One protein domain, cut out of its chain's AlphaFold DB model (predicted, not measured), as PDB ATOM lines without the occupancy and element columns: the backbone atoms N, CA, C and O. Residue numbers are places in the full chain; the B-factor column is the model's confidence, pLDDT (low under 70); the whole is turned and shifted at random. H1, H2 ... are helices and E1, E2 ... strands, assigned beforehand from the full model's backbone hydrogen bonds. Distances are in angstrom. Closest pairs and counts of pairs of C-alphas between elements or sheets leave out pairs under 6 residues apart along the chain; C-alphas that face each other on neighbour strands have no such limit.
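What this domain is: This is residues 124 to 223 of the 295 residues of the protein "HLH-domain-containing protein" of Hesseltinella vesiculosa (UniProt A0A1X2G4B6). Two long helices, H1 and H3, meet near the last residues of H1 and the first of H3 in a wide corner, and their free parts stick out from it as two arms. At the corner sits a small compact head, with the short helix H2 and the small hairpin E1 and E2. The printed part has 100 residues, mostly helix, in the order H1, H2, E1, E2, H3; the two-strand sheet is antiparallel. The whole is an extended rod, with a radius of gyration of the C-alphas of 24.2 A and spans of 90 by 36 by 17 A.

How they stand to each other: H1, residues 124 to 166, stands free over residues 124 to 157. With residues 161 to 165 alone it touches H3, residues 196 to 223; the closest C-alphas, of Ser 165 and Ile 199, are 5.8 A apart. They run the same way at a steep tilt of 41 degrees. H2, residues 170 to 174, is close to H3 but not clearly touching; the closest C-alphas, of Leu 172 and Leu 202, are 7.2 A apart. E1, residues 184 to 186, and E2, residues 193 to 195, form a hairpin, with N 185 and O 194 at 3.0 A, within hydrogen-bond range. The closest C-alphas of H1 and E1, His 162 and Val 185, are 6.4 A apart. In H1, H2 and H3 every O i to N i+4 pair is within hydrogen-bond range.

Where its parts are: H1 begins at C-alpha 124 (409.379, 395.248, 286.846) and is 63.0 A long. H2 and E1 each measure 6.1 A, and E2 6.8 A. H3 is 40.7 A long and ends at C-alpha 223 (386.165, 482.279, 293.845).

The domain as a whole: The two C-alphas farthest apart, of Glu 124 and Thr 223, are 90.3 A apart. Without residues 124 to 157 and 208 to 223, which stand free, the body spans 27 by 21 by 16 A. The printed part has no cut and no long link. The pLDDT is under 70 at residues 124 to 127 and 179 to 191.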
ATOM      1  N   GLU A 124     409.635 394.291 287.933       56.50
ATOM      2  CA  GLU A 124     409.379 395.248 286.846       56.50
ATOM      3  C   GLU A 124     407.935 395.778 286.847       56.50
ATOM      4  O   GLU A 124     407.731 396.963 286.564       56.50
ATOM      5  N   ASP A 125     406.941 394.950 287.192       58.19
ATOM      6  CA  ASP A 125     405.534 395.378 287.272       58.19
ATOM      7  C   ASP A 125     405.304 396.301 288.484       58.19
ATOM      8  O   ASP A 125     404.704 397.369 288.342       58.19
ATOM      9  N   GLU A 126     405.893 395.996 289.652       62.19
ATOM     10  CA  GLU A 126     405.901 396.918 290.800       62.19
ATOM     11  C   GLU A 126     406.608 398.247 290.474       62.19
ATOM     12  O   GLU A 126     406.118 399.323 290.835       62.19
ATOM     13  N   GLY A 127     407.732 398.208 289.750       66.88
ATOM     14  CA  GLY A 127     408.452 399.403 289.301       66.88
ATOM     15  C   GLY A 127     407.618 400.290 288.369       66.88
ATOM     16  O   GLY A 127     407.551 401.513 288.556       66.88
ATOM     17  N   GLN A 128     406.925 399.686 287.401       70.50
ATOM     18  CA  GLN A 128     406.014 400.383 286.490       70.50
ATOM     19  C   GLN A 128     404.783 400.930 287.227       70.50
ATOM     20  O   GLN A 128     404.422 402.097 287.047       70.50
ATOM     21  N   GLN A 129     404.179 400.136 288.114       71.69
ATOM     22  CA  GLN A 129     403.033 400.531 288.932       71.69
ATOM     23  C   GLN A 129     403.376 401.707 289.861       71.69
ATOM     24  O   GLN A 129     402.608 402.670 289.953       71.69
ATOM     25  N   ARG A 130     404.573 401.707 290.461       74.56
ATOM     26  CA  ARG A 130     405.094 402.824 291.264       74.56
ATOM     27  C   ARG A 130     405.346 404.080 290.426       74.56
ATOM     28  O   ARG A 130     405.006 405.176 290.872       74.56
ATOM     29  N   ASN A 131     405.875 403.949 289.206       77.88
ATOM     30  CA  ASN A 131     406.067 405.083 288.293       77.88
ATOM     31  C   ASN A 131     404.727 405.708 287.858       77.88
ATOM     32  O   ASN A 131     404.567 406.931 287.882       77.88
ATOM     33  N   LEU A 132     403.733 404.870 287.545       78.38
ATOM     34  CA  LEU A 132     402.351 405.284 287.286       78.38
ATOM     35  C   LEU A 132     401.762 406.034 288.491       78.38
ATOM     36  O   LEU A 132     401.188 407.114 288.326       78.38
ATOM     37  N   GLN A 133     401.945 405.513 289.705       80.94
ATOM     38  CA  GLN A 133     401.469 406.135 290.941       80.94
ATOM     39  C   GLN A 133     402.136 407.500 291.196       80.94
ATOM     40  O   GLN A 133     401.435 408.482 291.458       80.94
ATOM     41  N   GLU A 134     403.455 407.612 291.009       80.50
ATOM     42  CA  GLU A 134     404.189 408.883 291.095       80.50
ATOM     43  C   GLU A 134     403.711 409.892 290.032       80.50
ATOM     44  O   GLU A 134     403.498 411.072 290.327       80.50
ATOM     45  N   MET A 135     403.456 409.439 288.801       79.31
ATOM     46  CA  MET A 135     402.869 410.248 287.726       79.31
ATOM     47  C   MET A 135     401.476 410.786 288.093       79.31
ATOM     48  O   MET A 135     401.188 411.973 287.873       79.31
ATOM     49  N   PHE A 136     400.614 409.956 288.690       85.75
ATOM     50  CA  PHE A 136     399.302 410.385 289.182       85.75
ATOM     51  C   PHE A 136     399.417 411.379 290.344       85.75
ATOM     52  O   PHE A 136     398.716 412.399 290.334       85.75
ATOM     53  N   GLU A 137     400.332 411.160 291.292       87.62
ATOM     54  CA  GLU A 137     400.615 412.113 292.370       87.62
ATOM     55  C   GLU A 137     401.149 413.446 291.847       87.62
ATOM     56  O   GLU A 137     400.644 414.505 292.217       87.62
ATOM     57  N   LYS A 138     402.112 413.436 290.925       88.56
ATOM     58  CA  LYS A 138     402.667 414.646 290.299       88.56
ATOM     59  C   LYS A 138     401.580 415.448 289.579       88.56
ATOM     60  O   LYS A 138     401.532 416.677 289.688       88.56
ATOM     61  N   ARG A 139     400.643 414.770 288.901       87.88
ATOM     62  CA  ARG A 139     399.445 415.389 288.296       87.88
ATOM     63  C   ARG A 139     398.435 415.880 289.343       87.88
ATOM     64  O   ARG A 139     397.724 416.854 289.088       87.88
ATOM     65  N   ARG A 140     398.338 415.238 290.508       93.25
ATOM     66  CA  ARG A 140     397.510 415.683 291.642       93.25
ATOM     67  C   ARG A 140     398.080 416.955 292.283       93.25
ATOM     68  O   ARG A 140     397.379 417.963 292.283       93.25
ATOM     69  N   ARG A 141     399.363 416.965 292.664       92.69
ATOM     70  CA  ARG A 141     400.065 418.123 293.256       92.69
ATOM     71  C   ARG A 141     399.980 419.375 292.368       92.69
ATOM     72  O   ARG A 141     399.727 420.470 292.862       92.69
ATOM     73  N   ARG A 142     400.099 419.220 291.038       94.19
ATOM     74  CA  ARG A 142     399.884 420.318 290.066       94.19
ATOM     75  C   ARG A 142     398.469 420.913 290.135       94.19
ATOM     76  O   ARG A 142     398.328 422.133 290.137       94.19
ATOM     77  N   ARG A 143     397.428 420.074 290.216       95.94
ATOM     78  CA  ARG A 143     396.024 420.518 290.337       95.94
ATOM     79  C   ARG A 143     395.740 421.175 291.689       95.94
ATOM     80  O   ARG A 143     395.026 422.170 291.739       95.94
ATOM     81  N   GLU A 144     396.308 420.645 292.768       95.38
ATOM     82  CA  GLU A 144     396.177 421.207 294.118       95.38
ATOM     83  C   GLU A 144     396.842 422.588 294.216       95.38
ATOM     84  O   GLU A 144     396.201 423.534 294.673       95.38
ATOM     85  N   SER A 145     398.059 422.741 293.680       96.19
ATOM     86  CA  SER A 145     398.751 424.035 293.574       96.19
ATOM     87  C   SER A 145     397.941 425.062 292.770       96.19
ATOM     88  O   SER A 145     397.686 426.168 293.250       96.19
ATOM     89  N   HIS A 146     397.426 424.677 291.596       98.06
ATOM     90  CA  HIS A 146     396.557 425.536 290.784       98.06
ATOM     91  C   HIS A 146     395.288 425.976 291.543       98.06
ATOM     92  O   HIS A 146     394.942 427.158 291.563       98.06
ATOM     93  N   ASN A 147     394.611 425.044 292.222       98.25
ATOM     94  CA  ASN A 147     393.418 425.342 293.020       98.25
ATOM     95  C   ASN A 147     393.707 426.268 294.211       98.25
ATOM     96  O   ASN A 147     392.857 427.093 294.553       98.25
ATOM     97  N   ALA A 148     394.884 426.155 294.836       97.50
ATOM     98  CA  ALA A 148     395.303 427.043 295.918       97.50
ATOM     99  C   ALA A 148     395.518 428.484 295.423       97.50
ATOM    100  O   ALA A 148     395.048 429.427 296.064       97.50
ATOM    101  N   VAL A 149     396.150 428.655 294.254       98.38
ATOM    102  CA  VAL A 149     396.343 429.969 293.616       98.38
ATOM    103  C   VAL A 149     395.001 430.616 293.258       98.38
ATOM    104  O   VAL A 149     394.756 431.759 293.640       98.38
ATOM    105  N   GLU A 150     394.087 429.888 292.607       98.12
ATOM    106  CA  GLU A 150     392.775 430.443 292.233       98.12
ATOM    107  C   GLU A 150     391.859 430.683 293.447       98.12
ATOM    108  O   GLU A 150     391.016 431.578 293.428       98.12
ATOM    109  N   ARG A 151     392.008 429.929 294.548       97.94
ATOM    110  CA  ARG A 151     391.359 430.287 295.823       97.94
ATOM    111  C   ARG A 151     391.877 431.640 296.324       97.94
ATOM    112  O   ARG A 151     391.073 432.556 296.437       97.94
ATOM    113  N   ARG A 152     393.198 431.815 296.466       98.38
ATOM    114  CA  ARG A 152     393.805 433.091 296.899       98.38
ATOM    115  C   ARG A 152     393.393 434.277 296.017       98.38
ATOM    116  O   ARG A 152     393.098 435.347 296.541       98.38
ATOM    117  N   ARG A 153     393.330 434.094 294.691       98.56
ATOM    118  CA  ARG A 153     392.845 435.123 293.754       98.56
ATOM    119  C   ARG A 153     391.394 435.524 294.043       98.56
ATOM    120  O   ARG A 153     391.093 436.712 294.093       98.56
ATOM    121  N   ARG A 154     390.495 434.553 294.241       97.94
ATOM    122  CA  ARG A 154     389.085 434.821 294.574       97.94
ATOM    123  C   ARG A 154     388.935 435.495 295.933       97.94
ATOM    124  O   ARG A 154     388.129 436.413 296.048       97.94
ATOM    125  N   ASP A 155     389.721 435.082 296.921       96.50
ATOM    126  CA  ASP A 155     389.689 435.656 298.266       96.50
ATOM    127  C   ASP A 155     390.111 437.133 298.240       96.50
ATOM    128  O   ASP A 155     389.386 437.976 298.761       96.50
ATOM    129  N   ASN A 156     391.184 437.477 297.518       97.81
ATOM    130  CA  ASN A 156     391.611 438.871 297.355       97.81
ATOM    131  C   ASN A 156     390.603 439.729 296.559       97.81
ATOM    132  O   ASN A 156     390.384 440.891 296.891       97.81
ATOM    133  N   ILE A 157     389.920 439.170 295.551       97.19
ATOM    134  CA  ILE A 157     388.813 439.875 294.874       97.19
ATOM    135  C   ILE A 157     387.654 440.136 295.853       97.19
ATOM    136  O   ILE A 157     387.086 441.227 295.859       97.19
ATOM    137  N   ASN A 158     387.298 439.154 296.688       95.50
ATOM    138  CA  ASN A 158     386.228 439.301 297.678       95.50
ATOM    139  C   ASN A 158     386.576 440.349 298.747       95.50
ATOM    140  O   ASN A 158     385.713 441.144 299.109       95.50
ATOM    141  N   GLU A 159     387.830 440.371 299.204       95.62
ATOM    142  CA  GLU A 159     388.387 441.363 300.129       95.62
ATOM    143  C   GLU A 159     388.233 442.788 299.581       95.62
ATOM    144  O   GLU A 159     387.646 443.631 300.254       95.62
ATOM    145  N   ARG A 160     388.634 443.044 298.326       97.31
ATOM    146  CA  ARG A 160     388.462 444.369 297.698       97.31
ATOM    147  C   ARG A 160     386.998 444.785 297.553       97.31
ATOM    148  O   ARG A 160     386.682 445.956 297.724       97.31
ATOM    149  N   ILE A 161     386.084 443.852 297.277       95.00
ATOM    150  CA  ILE A 161     384.647 444.176 297.238       95.00
ATOM    151  C   ILE A 161     384.108 444.464 298.652       95.00
ATOM    152  O   ILE A 161     383.227 445.306 298.807       95.00
ATOM    153  N   HIS A 162     384.635 443.815 299.694       91.94
ATOM    154  CA  HIS A 162     384.274 444.128 301.079       91.94
ATOM    155  C   HIS A 162     384.804 445.499 301.518       91.94
ATOM    156  O   HIS A 162     384.030 446.297 302.039       91.94
ATOM    157  N   GLU A 163     386.067 445.811 301.219       95.00
ATOM    158  CA  GLU A 163     386.682 447.128 301.435       95.00
ATOM    159  C   GLU A 163     385.850 448.240 300.775       95.00
ATOM    160  O   GLU A 163     385.425 449.172 301.455       95.00
ATOM    161  N   LEU A 164     385.483 448.085 299.496       95.38
ATOM    162  CA  LEU A 164     384.569 449.006 298.808       95.38
ATOM    163  C   LEU A 164     383.227 449.181 299.540       95.38
ATOM    164  O   LEU A 164     382.731 450.300 299.632       95.38
ATOM    165  N   SER A 165     382.656 448.115 300.114       92.12
ATOM    166  CA  SER A 165     381.425 448.235 300.905       92.12
ATOM    167  C   SER A 165     381.603 449.020 302.207       92.12
ATOM    168  O   SER A 165     380.602 449.522 302.707       92.12
ATOM    169  N   THR A 166     382.813 449.113 302.767       91.62
ATOM    170  CA  THR A 166     383.092 449.921 303.972       91.62
ATOM    171  C   THR A 166     383.373 451.393 303.666       91.62
ATOM    172  O   THR A 166     383.217 452.239 304.539       91.62
ATOM    173  N   LEU A 167     383.747 451.712 302.421       94.25
ATOM    174  CA  LEU A 167     383.983 453.081 301.942       94.25
ATOM    175  C   LEU A 167     382.711 453.757 301.396       94.25
ATOM    176  O   LEU A 167     382.745 454.922 300.994       94.25
ATOM    177  N   LEU A 168     381.597 453.025 301.339       92.94
ATOM    178  CA  LEU A 168     380.312 453.533 300.877       92.94
ATOM    179  C   LEU A 168     379.522 454.194 302.020       92.94
ATOM    180  O   LEU A 168     379.380 453.587 303.081       92.94
ATOM    181  N   PRO A 169     378.943 455.391 301.799       91.19
ATOM    182  CA  PRO A 169     378.041 456.033 302.748       91.19
ATOM    183  C   PRO A 169     376.878 455.123 303.153       91.19
ATOM    184  O   PRO A 169     376.213 454.535 302.297       91.19
ATOM    185  N   GLU A 170     376.585 455.061 304.453       87.56
ATOM    186  CA  GLU A 170     375.604 454.122 305.015       87.56
ATOM    187  C   GLU A 170     374.218 454.259 304.368       87.56
ATOM    188  O   GLU A 170     373.610 453.256 304.005       87.56
ATOM    189  N   HIS A 171     373.761 455.483 304.082       85.12
ATOM    190  CA  HIS A 171     372.473 455.726 303.420       85.12
ATOM    191  C   HIS A 171     372.360 455.091 302.014       85.12
ATOM    192  O   HIS A 171     371.269 454.685 301.603       85.12
ATOM    193  N   LEU A 172     373.471 454.945 301.274       86.56
ATOM    194  CA  LEU A 172     373.492 454.239 299.982       86.56
ATOM    195  C   LEU A 172     373.390 452.718 300.162       86.56
ATOM    196  O   LEU A 172     372.839 452.023 299.310       86.56
ATOM    197  N   LEU A 173     373.902 452.196 301.279       85.19
ATOM    198  CA  LEU A 173     373.831 450.779 301.640       85.19
ATOM    199  C   LEU A 173     372.465 450.409 302.238       85.19
ATOM    200  O   LEU A 173     371.975 449.304 302.020       85.19
ATOM    201  N   GLU A 174     371.818 451.327 302.956       83.31
ATOM    202  CA  GLU A 174     370.491 451.110 303.539       83.31
ATOM    203  C   GLU A 174     369.362 451.123 302.510       83.31
ATOM    204  O   GLU A 174     368.407 450.354 302.653       83.31
ATOM    205  N   THR A 175     369.485 451.979 301.490       83.12
ATOM    206  CA  THR A 175     368.564 452.066 300.344       83.12
ATOM    207  C   THR A 175     368.804 450.970 299.303       83.12
ATOM    208  O   THR A 175     367.948 450.736 298.445       83.12
ATOM    209  N   ALA A 176     369.934 450.259 299.375       81.88
ATOM    210  CA  ALA A 176     370.209 449.123 298.511       81.88
ATOM    211  C   ALA A 176     369.205 447.976 298.760       81.88
ATOM    212  O   ALA A 176     368.947 447.609 299.910       81.88
ATOM    213  N   PRO A 177     368.664 447.340 297.702       77.12
ATOM    214  CA  PRO A 177     367.792 446.186 297.867       77.12
ATOM    215  C   PRO A 177     368.574 445.026 298.495       77.12
ATOM    216  O   PRO A 177     369.549 444.529 297.919       77.12
ATOM    217  N   ALA A 178     368.130 444.579 299.673       70.88
ATOM    218  CA  ALA A 178     368.688 443.413 300.347       70.88
ATOM    219  C   ALA A 178     368.605 442.187 299.425       70.88
ATOM    220  O   ALA A 178     367.556 441.904 298.843       70.88
ATOM    221  N   SER A 179     369.712 441.457 299.277       65.62
ATOM    222  CA  SER A 179     369.768 440.311 298.371       65.62
ATOM    223  C   SER A 179     369.695 439.002 299.146       65.62
ATOM    224  O   SER A 179     370.400 438.813 300.130       65.62
ATOM    225  N   SER A 180     368.881 438.061 298.675       59.75
ATOM    226  CA  SER A 180     368.747 436.716 299.247       59.75
ATOM    227  C   SER A 180     369.757 435.698 298.688       59.75
ATOM    228  O   SER A 180     369.620 434.502 298.936       59.75
ATOM    229  N   ASN A 181     370.748 436.134 297.899       59.44
ATOM    230  CA  ASN A 181     371.569 435.248 297.070       59.44
ATOM    231  C   ASN A 181     372.944 434.903 297.690       59.44
ATOM    232  O   ASN A 181     373.569 435.701 298.380       59.44
ATOM    233  N   VAL A 182     373.476 433.720 297.368       55.31
ATOM    234  CA  VAL A 182     374.725 433.146 297.918       55.31
ATOM    235  C   VAL A 182     375.988 433.964 297.598       55.31
ATOM    236  O   VAL A 182     376.997 433.841 298.285       55.31
ATOM    237  N   ASN A 183     375.948 434.847 296.597       63.31
ATOM    238  CA  ASN A 183     377.081 435.700 296.216       63.31
ATOM    239  C   ASN A 183     377.235 436.977 297.063       63.31
ATOM    240  O   ASN A 183     377.990 437.871 296.674       63.31
ATOM    241  N   ASN A 184     376.521 437.095 298.180       66.38
ATOM    242  CA  ASN A 184     376.562 438.280 299.029       66.38
ATOM    243  C   ASN A 184     377.923 438.507 299.694       66.38
ATOM    244  O   ASN A 184     378.626 437.573 300.079       66.38
ATOM    245  N   VAL A 185     378.247 439.782 299.888       66.94
ATOM    246  CA  VAL A 185     379.209 440.214 300.898       66.94
ATOM    247  C   VAL A 185     378.388 440.596 302.126       66.94
ATOM    248  O   VAL A 185     377.464 441.403 302.038       66.94
ATOM    249  N   SER A 186     378.688 439.972 303.264       63.41
ATOM    250  CA  SER A 186     378.111 440.385 304.542       63.41
ATOM    251  C   SER A 186     378.831 441.652 304.980       63.41
ATOM    252  O   SER A 186     379.998 441.596 305.373       63.41
ATOM    253  N   THR A 187     378.173 442.798 304.850       61.16
ATOM    254  CA  THR A 187     378.727 444.063 305.328       61.16
ATOM    255  C   THR A 187     378.589 444.093 306.852       61.16
ATOM    256  O   THR A 187     377.509 443.854 307.396       61.16
ATOM    257  N   GLN A 188     379.699 444.358 307.546       55.31
ATOM    258  CA  GLN A 188     379.802 444.446 309.009       55.31
ATOM    259  C   GLN A 188     379.192 445.769 309.513       55.31
ATOM    260  O   GLN A 188     379.884 446.571 310.118       55.31
ATOM    261  N   ASN A 189     377.913 446.009 309.205       51.62
ATOM    262  CA  ASN A 189     377.036 446.995 309.846       51.62
ATOM    263  C   ASN A 189     375.572 446.651 309.505       51.62
ATOM    264  O   ASN A 189     375.182 446.582 308.342       51.62
ATOM    265  N   GLY A 190     374.757 446.370 310.526       57.25
ATOM    266  CA  GLY A 190     373.315 446.103 310.383       57.25
ATOM    267  C   GLY A 190     372.904 444.725 309.836       57.25
ATOM    268  O   GLY A 190     371.712 444.478 309.672       57.25
ATOM    269  N   GLY A 191     373.844 443.818 309.537       61.25
ATOM    270  CA  GLY A 191     373.555 442.429 309.130       61.25
ATOM    271  C   GLY A 191     372.861 442.261 307.767       61.25
ATOM    272  O   GLY A 191     372.538 441.139 307.373       61.25
ATOM    273  N   LYS A 192     372.635 443.355 307.027       70.50
ATOM    274  CA  LYS A 192     372.076 443.326 305.671       70.50
ATOM    275  C   LYS A 192     373.136 442.817 304.696       70.50
ATOM    276  O   LYS A 192     374.182 443.428 304.505       70.50
ATOM    277  N   ALA A 193     372.844 441.694 304.053       77.06
ATOM    278  CA  ALA A 193     373.721 441.096 303.062       77.06
ATOM    279  C   ALA A 193     373.494 441.761 301.688       77.06
ATOM    280  O   ALA A 193     372.407 441.665 301.105       77.06
ATOM    281  N   ILE A 194     374.515 442.457 301.181       84.75
ATOM    282  CA  ILE A 194     374.448 443.211 299.922       84.75
ATOM    283  C   ILE A 194     375.158 442.411 298.825       84.75
ATOM    284  O   ILE A 194     376.196 441.777 299.038       84.75
ATOM    285  N   ASN A 195     374.582 442.412 297.623       90.44
ATOM    286  CA  ASN A 195     375.178 441.706 296.495       90.44
ATOM    287  C   ASN A 195     376.388 442.480 295.930       90.44
ATOM    288  O   ASN A 195     376.410 443.713 295.893       90.44
ATOM    289  N   LYS A 196     377.381 441.740 295.422       90.62
ATOM    290  CA  LYS A 196     378.630 442.301 294.871       90.62
ATOM    291  C   LYS A 196     378.402 443.311 293.741       90.62
ATOM    292  O   LYS A 196     379.111 444.309 293.673       90.62
ATOM    293  N   GLY A 197     377.411 443.084 292.874       91.50
ATOM    294  CA  GLY A 197     377.100 443.982 291.757       91.50
ATOM    295  C   GLY A 197     376.597 445.353 292.214       91.50
ATOM    296  O   GLY A 197     377.001 446.371 291.660       91.50
ATOM    297  N   THR A 198     375.776 445.393 293.266       91.50
ATOM    298  CA  THR A 198     375.295 446.636 293.878       91.50
ATOM    299  C   THR A 198     376.418 447.386 294.587       91.50
ATOM    300  O   THR A 198     376.516 448.591 294.385       91.50
ATOM    301  N   ILE A 199     377.310 446.705 295.320       92.62
ATOM    302  CA  ILE A 199     378.493 447.352 295.923       92.62
ATOM    303  C   ILE A 199     379.358 448.000 294.834       92.62
ATOM    304  O   ILE A 199     379.697 449.177 294.938       92.62
ATOM    305  N   LEU A 200     379.665 447.269 293.756       95.81
ATOM    306  CA  LEU A 200     380.445 447.792 292.631       95.81
ATOM    307  C   LEU A 200     379.753 448.985 291.954       95.81
ATOM    308  O   LEU A 200     380.403 449.996 291.697       95.81
ATOM    309  N   LYS A 201     378.437 448.902 291.709       94.50
ATOM    310  CA  LYS A 201     377.663 450.000 291.112       94.50
ATOM    311  C   LYS A 201     377.682 451.250 291.994       94.50
ATOM    312  O   LYS A 201     378.066 452.314 291.518       94.50
ATOM    313  N   LEU A 202     377.316 451.112 293.271       94.62
ATOM    314  CA  LEU A 202     377.309 452.219 294.228       94.62
ATOM    315  C   LEU A 202     378.705 452.834 294.378       94.62
ATOM    316  O   LEU A 202     378.813 454.049 294.466       94.62
ATOM    317  N   SER A 203     379.770 452.024 294.341       96.81
ATOM    318  CA  SER A 203     381.154 452.519 294.397       96.81
ATOM    319  C   SER A 203     381.492 453.393 293.190       96.81
ATOM    320  O   SER A 203     382.042 454.478 293.347       96.81
ATOM    321  N   VAL A 204     381.129 452.952 291.981       97.81
ATOM    322  CA  VAL A 204     381.338 453.725 290.747       97.81
ATOM    323  C   VAL A 204     380.529 455.022 290.753       97.81
ATOM    324  O   VAL A 204     381.046 456.058 290.342       97.81
ATOM    325  N   ASP A 205     379.281 454.985 291.217       96.50
ATOM    326  CA  ASP A 205     378.430 456.173 291.270       96.50
ATOM    327  C   ASP A 205     378.899 457.160 292.363       96.50
ATOM    328  O   ASP A 205     378.997 458.356 292.090       96.50
ATOM    329  N   HIS A 206     379.334 456.677 293.533       97.44
ATOM    330  CA  HIS A 206     379.927 457.500 294.599       97.44
ATOM    331  C   HIS A 206     381.268 458.139 294.185       97.44
ATOM    332  O   HIS A 206     381.542 459.291 294.516       97.44
ATOM    333  N   ILE A 207     382.097 457.447 293.393       98.25
ATOM    334  CA  ILE A 207     383.323 458.043 292.832       98.25
ATOM    335  C   ILE A 207     382.991 459.243 291.928       98.25
ATOM    336  O   ILE A 207     383.699 460.248 291.982       98.25
ATOM    337  N   LYS A 208     381.911 459.183 291.134       98.06
ATOM    338  CA  LYS A 208     381.483 460.319 290.294       98.06
ATOM    339  C   LYS A 208     381.024 461.503 291.145       98.06
ATOM    340  O   LYS A 208     381.470 462.619 290.896       98.06
ATOM    341  N   THR A 209     380.204 461.272 292.176       97.06
ATOM    342  CA  THR A 209     379.744 462.363 293.056       97.06
ATOM    343  C   THR A 209     380.913 463.029 293.781       97.06
ATOM    344  O   THR A 209     380.974 464.254 293.832       97.06
ATOM    345  N   LEU A 210     381.898 462.250 294.247       98.06
ATOM    346  CA  LEU A 210     383.126 462.784 294.847       98.06
ATOM    347  C   LEU A 210     383.979 463.581 293.843       98.06
ATOM    348  O   LEU A 210     384.541 464.615 294.199       98.06
ATOM    349  N   GLN A 211     384.071 463.147 292.580       98.06
ATOM    350  CA  GLN A 211     384.766 463.903 291.528       98.06
ATOM    351  C   GLN A 211     384.088 465.251 291.246       98.06
ATOM    352  O   GLN A 211     384.773 466.268 291.108       98.06
ATOM    353  N   GLU A 212     382.756 465.280 291.198       98.12
ATOM    354  CA  GLU A 212     381.985 466.519 291.074       98.12
ATOM    355  C   GLU A 212     382.185 467.438 292.285       98.12
ATOM    356  O   GLU A 212     382.437 468.629 292.105       98.12
ATOM    357  N   GLU A 213     382.139 466.907 293.510       97.94
ATOM    358  CA  GLU A 213     382.390 467.669 294.741       97.94
ATOM    359  C   GLU A 213     383.779 468.291 294.770       97.94
ATOM    360  O   GLU A 213     383.909 469.490 295.017       97.94
ATOM    361  N   VAL A 214     384.816 467.518 294.442       98.38
ATOM    362  CA  VAL A 214     386.194 468.019 294.350       98.38
ATOM    363  C   VAL A 214     386.301 469.175 293.350       98.38
ATOM    364  O   VAL A 214     387.026 470.137 293.609       98.38
ATOM    365  N   ASN A 215     385.570 469.134 292.234       98.19
ATOM    366  CA  ASN A 215     385.541 470.241 291.276       98.19
ATOM    367  C   ASN A 215     384.762 471.453 291.822       98.19
ATOM    368  O   ASN A 215     385.295 472.561 291.796       98.19
ATOM    369  N   ARG A 216     383.584 471.246 292.435       98.38
ATOM    370  CA  ARG A 216     382.823 472.314 293.118       98.38
ATOM    371  C   ARG A 216     383.663 473.026 294.186       98.38
ATOM    372  O   ARG A 216     383.629 474.253 294.278       98.38
ATOM    373  N   TYR A 217     384.449 472.283 294.970       98.19
ATOM    374  CA  TYR A 217     385.341 472.864 295.974       98.19
ATOM    375  C   TYR A 217     386.488 473.669 295.349       98.19
ATOM    376  O   TYR A 217     386.773 474.759 295.841       98.19
ATOM    377  N   LYS A 218     387.100 473.216 294.245       98.00
ATOM    378  CA  LYS A 218     388.133 473.991 293.521       98.00
ATOM    379  C   LYS A 218     387.593 475.318 292.982       98.00
ATOM    380  O   LYS A 218     388.224 476.358 293.179       98.00
ATOM    381  N   ASP A 219     386.412 475.308 292.366       98.00
ATOM    382  CA  ASP A 219     385.764 476.523 291.856       98.00
ATOM    383  C   ASP A 219     385.398 477.482 292.997       98.00
ATOM    384  O   ASP A 219     385.588 478.703 292.900       98.00
ATOM    385  N   ARG A 220     384.923 476.933 294.125       97.88
ATOM    386  CA  ARG A 220     384.600 477.715 295.321       97.88
ATOM    387  C   ARG A 220     385.845 478.338 295.950       97.88
ATOM    388  O   ARG A 220     385.796 479.523 296.270       97.88
ATOM    389  N   VAL A 221     386.944 477.591 296.075       98.19
ATOM    390  CA  VAL A 221     388.240 478.101 296.557       98.19
ATOM    391  C   VAL A 221     388.747 479.208 295.635       98.19
ATOM    392  O   VAL A 221     388.953 480.320 296.108       98.19
ATOM    393  N   THR A 222     388.794 478.979 294.320       97.81
ATOM    394  CA  THR A 222     389.213 479.988 293.323       97.81
ATOM    395  C   THR A 222     388.379 481.273 293.414       97.81
ATOM    396  O   THR A 222     388.886 482.390 293.281       97.81
ATOM    397  N   THR A 223     387.072 481.138 293.656       96.50
ATOM    398  CA  THR A 223     386.165 482.279 293.845       96.50
ATOM    399  C   THR A 223     386.456 483.029 295.144       96.50
ATOM    400  O   THR A 223     386.518 484.257 295.132       96.50
TER     401      THR A 223